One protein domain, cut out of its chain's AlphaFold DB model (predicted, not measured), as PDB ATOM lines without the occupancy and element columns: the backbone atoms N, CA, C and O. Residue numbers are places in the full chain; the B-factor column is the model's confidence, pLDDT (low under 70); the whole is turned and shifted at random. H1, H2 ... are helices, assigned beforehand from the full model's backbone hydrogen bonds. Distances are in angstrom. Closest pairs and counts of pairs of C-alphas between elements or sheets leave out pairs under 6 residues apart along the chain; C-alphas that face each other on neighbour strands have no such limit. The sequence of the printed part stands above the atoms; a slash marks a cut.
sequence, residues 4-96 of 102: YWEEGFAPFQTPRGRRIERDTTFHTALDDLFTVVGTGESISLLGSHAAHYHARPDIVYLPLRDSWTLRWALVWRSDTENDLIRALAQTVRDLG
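What this domain is: This is residues 4 to 96 of the 102 residues of an uncharacterized protein of Micromonospora deserti (UniProt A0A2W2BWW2). Little regular structure is present: three short helices, H1, H2 and H3, sit among long loops in one loose lobe, and the longest helix, H4, lies away from it at the far end of a long link. Residues 77 to 84 stick out, where that link turns into H4. The printed part has 93 residues, with four named helices in the order H1, H2, H3, H4 and no named strand; the class is all helix, though the named elements hold only 32 residues. The whole is loose, with a radius of gyration of the C-alphas of 17.0 A and spans of 49 by 33 by 25 A.

Where its parts are: H1, residues 4 to 9, begins at C-alpha 4 (38.199, 19.917, 24.229) and is 8.6 A long. H2, residues 30 to 38, measures 12.3 A, and H3, residues 50 to 53, 5.2 A. H4, residues 83 to 95, measures 18.3 A and ends at C-alpha 95 (51.253, 8.473, 44.893).

How they stand to each other: The four helices are apart from one another. In H1, H2 and H4 every O i to N i+4 pair is within hydrogen-bond range; H3 is too short for one.

The domain as a whole: The C-alphas farthest apart, of Glu 41 and Asp 83, are 48.5 A apart. The printed part has no cut, and its three links are long. Confidence is under 70 at residues 4 to 7 and 23 to 28.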
ATOM      1  N   TYR A   4      36.935  19.796  23.495       69.81
ATOM      2  CA  TYR A   4      38.199  19.917  24.229       69.81
ATOM      3  C   TYR A   4      38.788  18.562  24.671       69.81
ATOM      4  O   TYR A   4      40.004  18.437  24.820       69.81
ATOM      5  N   TRP A   5      37.945  17.544  24.892       68.56
ATOM      6  CA  TRP A   5      38.404  16.185  25.199       68.56
ATOM      7  C   TRP A   5      39.005  15.530  23.964       68.56
ATOM      8  O   TRP A   5      40.062  14.910  24.055       68.56
ATOM      9  N   GLU A   6      38.346  15.672  22.815       67.38
ATOM     10  CA  GLU A   6      38.823  15.079  21.567       67.38
ATOM     11  C   GLU A   6      40.105  15.754  21.097       67.38
ATOM     12  O   GLU A   6      41.040  15.047  20.749       67.38
ATOM     13  N   GLU A   7      40.212  17.080  21.186       68.31
ATOM     14  CA  GLU A   7      41.445  17.807  20.860       68.31
ATOM     15  C   GLU A   7      42.626  17.406  21.754       68.31
ATOM     16  O   GLU A   7      43.750  17.257  21.268       68.31
ATOM     17  N   GLY A   8      42.381  17.199  23.053       70.00
ATOM     18  CA  GLY A   8      43.411  16.796  24.010       70.00
ATOM     19  C   GLY A   8      43.822  15.324  23.908       70.00
ATOM     20  O   GLY A   8      44.952  14.980  24.256       70.00
ATOM     21  N   PHE A   9      42.935  14.446  23.436       70.69
ATOM     22  CA  PHE A   9      43.200  13.008  23.317       70.69
ATOM     23  C   PHE A   9      43.692  12.619  21.915       70.69
ATOM     24  O   PHE A   9      44.599  11.800  21.777       70.69
ATOM     25  N   ALA A  10      43.130  13.242  20.880       74.88
ATOM     26  CA  ALA A  10      43.419  13.001  19.477       74.88
ATOM     27  C   ALA A  10      43.581  14.349  18.730       74.88
ATOM     28  O   ALA A  10      42.588  15.003  18.408       74.88
ATOM     29  N   PRO A  11      44.810  14.767  18.372       74.75
ATOM     30  CA  PRO A  11      45.039  15.968  17.566       74.75
ATOM     31  C   PRO A  11      44.278  15.941  16.244       74.75
ATOM     32  O   PRO A  11      44.262  14.920  15.555       74.75
ATOM     33  N   PHE A  12      43.768  17.089  15.798       78.81
ATOM     34  CA  PHE A  12      43.394  17.291  14.388       78.81
ATOM     35  C   PHE A  12      44.569  17.779  13.528       78.81
ATOM     36  O   PHE A  12      44.488  17.801  12.297       78.81
ATOM     37  N   GLN A  13      45.673  18.172  14.168       82.62
ATOM     38  CA  GLN A  13      46.875  18.688  13.526       82.62
ATOM     39  C   GLN A  13      48.128  18.094  14.174       82.62
ATOM     40  O   GLN A  13      48.176  17.876  15.380       82.62
ATOM     41  N   THR A  14      49.169  17.852  13.380       82.00
ATOM     42  CA  THR A  14      50.491  17.502  13.909       82.00
ATOM     43  C   THR A  14      51.090  18.682  14.684       82.00
ATOM     44  O   THR A  14      50.684  19.824  14.457       82.00
ATOM     45  N   PRO A  15      52.133  18.473  15.512       78.25
ATOM     46  CA  PRO A  15      52.841  19.573  16.182       78.25
ATOM     47  C   PRO A  15      53.393  20.652  15.232       78.25
ATOM     48  O   PRO A  15      53.664  21.771  15.652       78.25
ATOM     49  N   ARG A  16      53.561  20.327  13.942       84.12
ATOM     50  CA  ARG A  16      53.983  21.262  12.886       84.12
ATOM     51  C   ARG A  16      52.810  21.873  12.098       84.12
ATOM     52  O   ARG A  16      53.041  22.482  11.062       84.12
ATOM     53  N   GLY A  17      51.566  21.682  12.540       85.44
ATOM     54  CA  GLY A  17      50.364  22.278  11.942       85.44
ATOM     55  C   GLY A  17      49.787  21.541  10.730       85.44
ATOM     56  O   GLY A  17      48.864  22.041  10.090       85.44
ATOM     57  N   ARG A  18      50.285  20.344  10.382       86.81
ATOM     58  CA  ARG A  18      49.722  19.567   9.263       86.81
ATOM     59  C   ARG A  18      48.424  18.895   9.700       86.81
ATOM     60  O   ARG A  18      48.436  18.183  10.699       86.81
ATOM     61  N   ARG A  19      47.332  19.062   8.946       86.88
ATOM     62  CA  ARG A  19      46.061  18.374   9.225       86.88
ATOM     63  C   ARG A  19      46.245  16.855   9.182       86.88
ATOM     64  O   ARG A  19      46.901  16.338   8.280       86.88
ATOM     65  N   ILE A  20      45.679  16.170  10.168       82.69
ATOM     66  CA  ILE A  20      45.600  14.710  10.210       82.69
ATOM     67  C   ILE A  20      44.286  14.326   9.533       82.69
ATOM     68  O   ILE A  20      43.217  14.767   9.961       82.69
ATOM     69  N   GLU A  21      44.372  13.573   8.440       81.88
ATOM     70  CA  GLU A  21      43.192  13.006   7.789       81.88
ATOM     71  C   GLU A  21      42.557  11.975   8.723       81.88
ATOM     72  O   GLU A  21      43.261  11.192   9.364       81.88
ATOM     73  N   ARG A  22      41.233  12.020   8.847       75.56
ATOM     74  CA  ARG A  22      40.467  11.066   9.642       75.56
ATOM     75  C   ARG A  22      39.417  10.447   8.751       75.56
ATOM     76  O   ARG A  22      38.717  11.182   8.054       75.56
ATOM     77  N   ASP A  23      39.286   9.132   8.834       67.94
ATOM     78  CA  ASP A  23      38.049   8.495   8.419       67.94
ATOM     79  C   ASP A  23      36.921   8.994   9.341       67.94
ATOM     80  O   ASP A  23      37.091   9.133  10.554       67.94
ATOM     81  N   THR A  24      35.779   9.329   8.752       59.88
ATOM     82  CA  THR A  24      34.560   9.746   9.457       59.88
ATOM     83  C   THR A  24      33.902   8.612  10.246       59.88
ATOM     84  O   THR A  24      32.916   8.854  10.943       59.88
ATOM     85  N   THR A  25      34.428   7.387  10.170       62.19
ATOM     86  CA  THR A  25      33.979   6.254  10.983       62.19
ATOM     87  C   THR A  25      34.439   6.421  12.436       62.19
ATOM     88  O   THR A  25      35.502   5.967  12.856       62.19
ATOM     89  N   PHE A  26      33.625   7.116  13.231       57.38
ATOM     90  CA  PHE A  26      33.836   7.247  14.671       57.38
ATOM     91  C   PHE A  26      33.490   5.934  15.379       57.38
ATOM     92  O   PHE A  26      32.323   5.637  15.631       57.38
ATOM     93  N   HIS A  27      34.510   5.167  15.757       64.44
ATOM     94  CA  HIS A  27      34.344   4.062  16.697       64.44
ATOM     95  C   HIS A  27      34.211   4.632  18.110       64.44
ATOM     96  O   HIS A  27      35.169   5.144  18.687       64.44
ATOM     97  N   THR A  28      32.998   4.597  18.659       66.19
ATOM     98  CA  THR A  28      32.714   5.075  20.020       66.19
ATOM     99  C   THR A  28      33.153   4.079  21.091       66.19
ATOM    100  O   THR A  28      33.375   4.479  22.234       66.19
ATOM    101  N   ALA A  29      33.308   2.802  20.728       79.81
ATOM    102  CA  ALA A  29      33.795   1.738  21.596       79.81
ATOM    103  C   ALA A  29      35.243   1.349  21.258       79.81
ATOM    104  O   ALA A  29      35.631   1.248  20.093       79.81
ATOM    105  N   LEU A  30      36.038   1.095  22.300       83.50
ATOM    106  CA  LEU A  30      37.455   0.749  22.170       83.50
ATOM    107  C   LEU A  30      37.670  -0.618  21.488       83.50
ATOM    108  O   LEU A  30      38.626  -0.783  20.735       83.50
ATOM    109  N   ASP A  31      36.767  -1.577  21.699       86.06
ATOM    110  CA  ASP A  31      36.867  -2.912  21.094       86.06
ATOM    111  C   ASP A  31      36.623  -2.894  19.576       86.06
ATOM    112  O   ASP A  31      37.318  -3.586  18.823       86.06
ATOM    113  N   ASP A  32      35.697  -2.051  19.110       86.56
ATOM    114  CA  ASP A  32      35.465  -1.834  17.677       86.56
ATOM    115  C   ASP A  32      36.709  -1.224  17.029       86.56
ATOM    116  O   ASP A  32      37.160  -1.677  15.976       86.56
ATOM    117  N   LEU A  33      37.323  -0.250  17.708       87.38
ATOM    118  CA  LEU A  33      38.567   0.371  17.267       87.38
ATOM    119  C   LEU A  33      39.696  -0.656  17.130       87.38
ATOM    120  O   LEU A  33      40.385  -0.674  16.111       87.38
ATOM    121  N   PHE A  34      39.880  -1.542  18.112       90.44
ATOM    122  CA  PHE A  34      40.889  -2.600  18.007       90.44
ATOM    123  C   PHE A  34      40.595  -3.587  16.883       90.44
ATOM    124  O   PHE A  34      41.527  -4.089  16.260       90.44
ATOM    125  N   THR A  35      39.321  -3.858  16.607       90.00
ATOM    126  CA  THR A  35      38.925  -4.742  15.508       90.00
ATOM    127  C   THR A  35      39.349  -4.165  14.159       90.00
ATOM    128  O   THR A  35      39.956  -4.883  13.369       90.00
ATOM    129  N   VAL A  36      39.119  -2.870  13.918       89.12
ATOM    130  CA  VAL A  36      39.526  -2.207  12.665       89.12
ATOM    131  C   VAL A  36      41.040  -1.991  12.590       89.12
ATOM    132  O   VAL A  36      41.628  -2.116  11.521       89.12
ATOM    133  N   VAL A  37      41.723  -1.713  13.702       91.12
ATOM    134  CA  VAL A  37      43.199  -1.647  13.699       91.12
ATOM    135  C   VAL A  37      43.806  -3.019  13.379       91.12
ATOM    136  O   VAL A  37      44.773  -3.096  12.623       91.12
ATOM    137  N   GLY A  38      43.214  -4.105  13.886       92.00
ATOM    138  CA  GLY A  38      43.661  -5.478  13.628       92.00
ATOM    139  C   GLY A  38      43.541  -5.927  12.167       92.00
ATOM    140  O   GLY A  38      44.229  -6.865  11.766       92.00
ATOM    141  N   THR A  39      42.730  -5.254  11.336       91.75
ATOM    142  CA  THR A  39      42.699  -5.518   9.882       91.75
ATOM    143  C   THR A  39      43.906  -4.926   9.150       91.75
ATOM    144  O   THR A  39      44.185  -5.311   8.017       91.75
ATOM    145  N   GLY A  40      44.635  -4.001   9.784       88.94
ATOM    146  CA  GLY A  40      45.736  -3.256   9.174       88.94
ATOM    147  C   GLY A  40      45.293  -2.081   8.294       88.94
ATOM    148  O   GLY A  40      46.142  -1.436   7.682       88.94
ATOM    149  N   GLU A  41      43.994  -1.774   8.233       86.00
ATOM    150  CA  GLU A  41      43.449  -0.688   7.402       86.00
ATOM    151  C   GLU A  41      43.440   0.673   8.115       86.00
ATOM    152  O   GLU A  41      43.226   1.707   7.483       86.00
ATOM    153  N   SER A  42      43.693   0.699   9.428       85.19
ATOM    154  CA  SER A  42      43.658   1.925  10.227       85.19
ATOM    155  C   SER A  42      44.746   1.974  11.298       85.19
ATOM    156  O   SER A  42      45.292   0.957  11.728       85.19
ATOM    157  N   ILE A  43      45.041   3.193  11.753       87.38
ATOM    158  CA  ILE A  43      45.855   3.453  12.940       87.38
ATOM    159  C   ILE A  43      45.077   4.354  13.896       87.38
ATOM    160  O   ILE A  43      44.290   5.196  13.468       87.38
ATOM    161  N   SER A  44      45.335   4.211  15.194       86.31
ATOM    162  CA  SER A  44      44.718   5.045  16.221       86.31
ATOM    163  C   SER A  44      45.727   5.476  17.279       86.31
ATOM    164  O   SER A  44      46.726   4.798  17.526       86.31
ATOM    165  N   LEU A  45      45.451   6.620  17.903       85.19
ATOM    166  CA  LEU A  45      46.196   7.121  19.047       85.19
ATOM    167  C   LEU A  45      45.476   6.738  20.331       85.19
ATOM    168  O   LEU A  45      44.286   6.995  20.497       85.19
ATOM    169  N   LEU A  46      46.226   6.146  21.254       86.19
ATOM    170  CA  LEU A  46      45.739   5.729  22.559       86.19
ATOM    171  C   LEU A  46      46.713   6.199  23.639       86.19
ATOM    172  O   LEU A  46      47.901   6.414  23.387       86.19
ATOM    173  N   GLY A  47      46.211   6.337  24.866       86.06
ATOM    174  CA  GLY A  47      47.079   6.513  26.027       86.06
ATOM    175  C   GLY A  47      48.019   5.313  26.176       86.06
ATOM    176  O   GLY A  47      47.624   4.181  25.911       86.06
ATOM    177  N   SER A  48      49.251   5.542  26.641       86.38
ATOM    178  CA  SER A  48      50.285   4.495  26.741       86.38
ATOM    179  C   SER A  48      49.860   3.267  27.553       86.38
ATOM    180  O   SER A  48      50.331   2.165  27.288       86.38
ATOM    181  N   HIS A  49      48.928   3.429  28.497       86.19
ATOM    182  CA  HIS A  49      48.362   2.321  29.264       86.19
ATOM    183  C   HIS A  49      47.686   1.260  28.377       86.19
ATOM    184  O   HIS A  49      47.616   0.100  28.777       86.19
ATOM    185  N   ALA A  50      47.205   1.621  27.180       88.94
ATOM    186  CA  ALA A  50      46.521   0.688  26.291       88.94
ATOM    187  C   ALA A  50      47.439  -0.454  25.840       88.94
ATOM    188  O   ALA A  50      46.997  -1.595  25.773       88.94
ATOM    189  N   ALA A  51      48.732  -0.179  25.643       89.00
ATOM    190  CA  ALA A  51      49.713  -1.210  25.311       89.00
ATOM    191  C   ALA A  51      49.863  -2.264  26.425       89.00
ATOM    192  O   ALA A  51      50.199  -3.412  26.147       89.00
ATOM    193  N   HIS A  52      49.602  -1.883  27.681       87.62
ATOM    194  CA  HIS A  52      49.676  -2.783  28.828       87.62
ATOM    195  C   HIS A  52      48.374  -3.566  29.038       87.62
ATOM    196  O   HIS A  52      48.412  -4.777  29.241       87.62
ATOM    197  N   TYR A  53      47.225  -2.889  28.978       89.31
ATOM    198  CA  TYR A  53      45.928  -3.497  29.303       89.31
ATOM    199  C   TYR A  53      45.221  -4.155  28.110       89.31
ATOM    200  O   TYR A  53      44.334  -4.978  28.318       89.31
ATOM    201  N   HIS A  54      45.620  -3.837  26.877       89.69
ATOM    202  CA  HIS A  54      45.012  -4.351  25.646       89.69
ATOM    203  C   HIS A  54      46.060  -4.977  24.714       89.69
ATOM    204  O   HIS A  54      46.075  -4.739  23.503       89.69
ATOM    205  N   ALA A  55      46.964  -5.782  25.278       88.06
ATOM    206  CA  ALA A  55      47.949  -6.522  24.499       88.06
ATOM    207  C   ALA A  55      47.251  -7.511  23.548       88.06
ATOM    208  O   ALA A  55      46.472  -8.366  23.973       88.06
ATOM    209  N   ARG A  56      47.542  -7.385  22.253       89.19
ATOM    210  CA  ARG A  56      46.942  -8.176  21.178       89.19
ATOM    211  C   ARG A  56      48.019  -8.580  20.168       89.19
ATOM    212  O   ARG A  56      48.844  -7.739  19.827       89.19
ATOM    213  N   PRO A  57      48.047  -9.838  19.695       91.12
ATOM    214  CA  PRO A  57      49.098 -10.315  18.793       91.12
ATOM    215  C   PRO A  57      48.996  -9.731  17.375       91.12
ATOM    216  O   PRO A  57      49.987  -9.710  16.654       91.12
ATOM    217  N   ASP A  58      47.812  -9.263  16.981       93.75
ATOM    218  CA  ASP A  58      47.508  -8.644  15.688       93.75
ATOM    219  C   ASP A  58      47.740  -7.123  15.666       93.75
ATOM    220  O   ASP A  58      47.545  -6.487  14.634       93.75
ATOM    221  N   ILE A  59      48.179  -6.524  16.782       94.19
ATOM    222  CA  ILE A  59      48.371  -5.075  16.917       94.19
ATOM    223  C   ILE A  59      49.773  -4.768  17.441       94.19
ATOM    224  O   ILE A  59      50.223  -5.315  18.447       94.19
ATOM    225  N   VAL A  60      50.449  -3.819  16.793       93.38
ATOM    226  CA  VAL A  60      51.731  -3.278  17.257       93.38
ATOM    227  C   VAL A  60      51.517  -1.882  17.835       93.38
ATOM    228  O   VAL A  60      51.050  -0.977  17.147       93.38
ATOM    229  N   TYR A  61      51.911  -1.689  19.095       91.50
ATOM    230  CA  TYR A  61      51.888  -0.386  19.755       91.50
ATOM    231  C   TYR A  61      53.213   0.348  19.540       91.50
ATOM    232  O   TYR A  61      54.275  -0.151  19.910       91.50
ATOM    233  N   LEU A  62      53.155   1.551  18.961       90.56
ATOM    234  CA  LEU A  62      54.331   2.381  18.696       90.56
ATOM    235  C   LEU A  62      54.330   3.636  19.585       90.56
ATOM    236  O   LEU A  62      53.335   4.364  19.604       90.56
ATOM    237  N   PRO A  63      55.431   3.940  20.300       86.50
ATOM    238  CA  PRO A  63      55.493   5.120  21.151       86.50
ATOM    239  C   PRO A  63      55.620   6.401  20.317       86.50
ATOM    240  O   PRO A  63      56.576   6.573  19.556       86.50
ATOM    241  N   LEU A  64      54.703   7.347  20.528       83.19
ATOM    242  CA  LEU A  64      54.836   8.711  20.023       83.19
ATOM    243  C   LEU A  64      55.746   9.532  20.939       83.19
ATOM    244  O   LEU A  64      55.434   9.753  22.106       83.19
ATOM    245  N   ARG A  65      56.887   9.978  20.406       80.62
ATOM    246  CA  ARG A  65      57.912  10.703  21.180       80.62
ATOM    247  C   ARG A  65      57.755  12.219  21.138       80.62
ATOM    248  O   ARG A  65      58.056  12.882  22.122       80.62
ATOM    249  N   ASP A  66      57.244  12.739  20.026       77.44
ATOM    250  CA  ASP A  66      57.122  14.181  19.774       77.44
ATOM    251  C   ASP A  66      55.690  14.698  20.010       77.44
ATOM    252  O   ASP A  66      55.291  15.727  19.463       77.44
ATOM    253  N   SER A  67      54.881  13.962  20.778       73.38
ATOM    254  CA  SER A  67      53.511  14.347  21.117       73.38
ATOM    255  C   SER A  67      53.422  14.970  22.507       73.38
ATOM    256  O   SER A  67      54.334  14.876  23.330       73.38
ATOM    257  N   TRP A  68      52.279  15.583  22.799       72.00
ATOM    258  CA  TRP A  68      51.967  15.996  24.160       72.00
ATOM    259  C   TRP A  68      51.786  14.786  25.081       72.00
ATOM    260  O   TRP A  68      51.405  13.692  24.660       72.00
ATOM    261  N   THR A  69      52.035  15.004  26.370       77.69
ATOM    262  CA  THR A  69      51.730  14.025  27.412       77.69
ATOM    263  C   THR A  69      50.244  14.071  27.734       77.69
ATOM    264  O   THR A  69      49.732  15.111  28.152       77.69
ATOM    265  N   LEU A  70      49.560  12.937  27.582       79.81
ATOM    266  CA  LEU A  70      48.175  12.807  28.017       79.81
ATOM    267  C   LEU A  70      48.101  12.908  29.547       79.81
ATOM    268  O   LEU A  70      48.827  12.213  30.260       79.81
ATOM    269  N   ARG A  71      47.231  13.785  30.054       80.00
ATOM    270  CA  ARG A  71      47.026  13.988  31.491       80.00
ATOM    271  C   ARG A  71      45.692  13.396  31.910       80.00
ATOM    272  O   ARG A  71      44.676  13.643  31.272       80.00
ATOM    273  N   TRP A  72      45.714  12.670  33.019       83.88
ATOM    274  CA  TRP A  72      44.521  12.151  33.673       83.88
ATOM    275  C   TRP A  72      44.226  12.988  34.910       83.88
ATOM    276  O   TRP A  72      45.145  13.407  35.616       83.88
ATOM    277  N   ALA A  73      42.946  13.230  35.164       87.38
ATOM    278  CA  ALA A  73      42.488  13.957  36.333       87.38
ATOM    279  C   ALA A  73      41.295  13.235  36.956       87.38
ATOM    280  O   ALA A  73      40.444  12.696  36.249       87.38
ATOM    281  N   LEU A  74      41.230  13.262  38.284       92.19
ATOM    282  CA  LEU A  74      40.001  12.954  38.998       92.19
ATOM    283  C   LEU A  74      39.059  14.149  38.851       92.19
ATOM    284  O   LEU A  74      39.454  15.283  39.121       92.19
ATOM    285  N   VAL A  75      37.826  13.888  38.424       92.81
ATOM    286  CA  VAL A  75      36.797  14.912  38.237       92.81
ATOM    287  C   VAL A  75      35.539  14.468  38.970       92.81
ATOM    288  O   VAL A  75      35.088  13.336  38.817       92.81
ATOM    289  N   TRP A  76      34.975  15.364  39.772       95.00
ATOM    290  CA  TRP A  76      33.710  15.183  40.478       95.00
ATOM    291  C   TRP A  76      32.925  16.491  40.442       95.00
ATOM    292  O   TRP A  76      33.479  17.556  40.157       95.00
ATOM    293  N   ARG A  77      31.620  16.426  40.716       96.25
ATOM    294  CA  ARG A  77      30.823  17.644  40.856       96.25
ATOM    295  C   ARG A  77      31.125  18.295  42.199       96.25
ATOM    296  O   ARG A  77      31.109  17.613  43.223       96.25
ATOM    297  N   SER A  78      31.324  19.608  42.213       95.00
ATOM    298  CA  SER A  78      31.676  20.344  43.432       95.00
ATOM    299  C   SER A  78      30.653  20.193  44.563       95.00
ATOM    300  O   SER A  78      31.034  20.163  45.726       95.00
ATOM    301  N   ASP A  79      29.366  20.041  44.243       96.94
ATOM    302  CA  ASP A  79      28.288  19.839  45.222       96.94
ATOM    303  C   ASP A  79      28.242  18.424  45.822       96.94
ATOM    304  O   ASP A  79      27.555  18.195  46.812       96.94
ATOM    305  N   THR A  80      28.989  17.483  45.244       96.56
ATOM    306  CA  THR A  80      29.134  16.113  45.760       96.56
ATOM    307  C   THR A  80      30.407  15.918  46.583       96.56
ATOM    308  O   THR A  80      30.634  14.826  47.100       96.56
ATOM    309  N   GLU A  81      31.242  16.956  46.706       97.62
ATOM    310  CA  GLU A  81      32.521  16.877  47.404       97.62
ATOM    311  C   GLU A  81      32.340  16.552  48.894       97.62
ATOM    312  O   GLU A  81      31.600  17.215  49.617       97.62
ATOM    313  N   ASN A  82      33.055  15.528  49.362       98.06
ATOM    314  CA  ASN A  82      33.006  15.042  50.738       98.06
ATOM    315  C   ASN A  82      34.382  14.529  51.191       98.06
ATOM    316  O   ASN A  82      35.324  14.456  50.397       98.06
ATOM    317  N   ASP A  83      34.490  14.151  52.465       98.44
ATOM    318  CA  ASP A  83      35.759  13.736  53.073       98.44
ATOM    319  C   ASP A  83      36.388  12.512  52.389       98.44
ATOM    320  O   ASP A  83      37.608  12.455  52.250       98.44
ATOM    321  N   LEU A  84      35.582  11.571  51.878       98.12
ATOM    322  CA  LEU A  84      36.088  10.400  51.149       98.12
ATOM    323  C   LEU A  84      36.693  10.792  49.798       98.12
ATOM    324  O   LEU A  84      37.765  10.305  49.437       98.12
ATOM    325  N   ILE A  85      36.047  11.702  49.063       98.00
ATOM    326  CA  ILE A  85      36.578  12.229  47.799       98.00
ATOM    327  C   ILE A  85      37.883  12.991  48.049       98.00
ATOM    328  O   ILE A  85      38.859  12.781  47.328       98.00
ATOM    329  N   ARG A  86      37.939  13.831  49.094       97.75
ATOM    330  CA  ARG A  86      39.170  14.551  49.462       97.75
ATOM    331  C   ARG A  86      40.294  13.586  49.841       97.75
ATOM    332  O   ARG A  86      41.417  13.767  49.378       97.75
ATOM    333  N   ALA A  87      39.996  12.552  50.626       98.25
ATOM    334  CA  ALA A  87      40.971  11.537  51.021       98.25
ATOM    335  C   ALA A  87      41.515  10.751  49.815       98.25
ATOM    336  O   ALA A  87      42.727  10.542  49.707       98.25
ATOM    337  N   LEU A  88      40.647  10.375  48.868       97.31
ATOM    338  CA  LEU A  88      41.065   9.742  47.616       97.31
ATOM    339  C   LEU A  88      41.951  10.682  46.791       97.31
ATOM    340  O   LEU A  88      43.020  10.281  46.333       97.31
ATOM    341  N   ALA A  89      41.531  11.937  46.621       96.75
ATOM    342  CA  ALA A  89      42.294  12.925  45.870       96.75
ATOM    343  C   ALA A  89      43.676  13.170  46.494       96.75
ATOM    344  O   ALA A  89      44.652  13.303  45.758       96.75
ATOM    345  N   GLN A  90      43.772  13.197  47.825       97.56
ATOM    346  CA  GLN A  90      45.048  13.315  48.526       97.56
ATOM    347  C   GLN A  90      45.928  12.086  48.288       97.56
ATOM    348  O   GLN A  90      47.062  12.235  47.852       97.56
ATOM    349  N   THR A  91      45.374  10.882  48.446       97.44
ATOM    350  CA  THR A  91      46.094   9.624  48.185       97.44
ATOM    351  C   THR A  91      46.668   9.585  46.767       97.44
ATOM    352  O   THR A  91      47.828   9.240  46.565       97.44
ATOM    353  N   VAL A  92      45.878   9.984  45.765       95.38
ATOM    354  CA  VAL A  92      46.337  10.030  44.369       95.38
ATOM    355  C   VAL A  92      47.433  11.078  44.160       95.38
ATOM    356  O   VAL A  92      48.365  10.832  43.396       95.38
ATOM    357  N   ARG A  93      47.373  12.230  44.842       94.19
ATOM    358  CA  ARG A  93      48.454  13.231  44.801       94.19
ATOM    359  C   ARG A  93      49.740  12.706  45.431       94.19
ATOM    360  O   ARG A  93      50.801  12.935  44.859       94.19
ATOM    361  N   ASP A  94      49.631  12.004  46.555       95.94
ATOM    362  CA  ASP A  94      50.772  11.452  47.286       95.94
ATOM    363  C   ASP A  94      51.480  10.354  46.479       95.94
ATOM    364  O   ASP A  94      52.708  10.304  46.441       95.94
ATOM    365  N   LEU A  95      50.712   9.504  45.787       94.38
ATOM    366  CA  LEU A  95      51.253   8.473  44.893       94.38
ATOM    367  C   LEU A  95      51.836   9.058  43.600       94.38
ATOM    368  O   LEU A  95      52.794   8.516  43.050       94.38
ATOM    369  N   GLY A  96      51.261  10.157  43.113       90.06
ATOM    370  CA  GLY A  96      51.656  10.788  41.862       90.06
ATOM    371  C   GLY A  96      51.371   9.928  40.618       90.06
ATOM    372  O   GLY A  96      50.707   8.890  40.683       90.06
TER     373      GLY A  96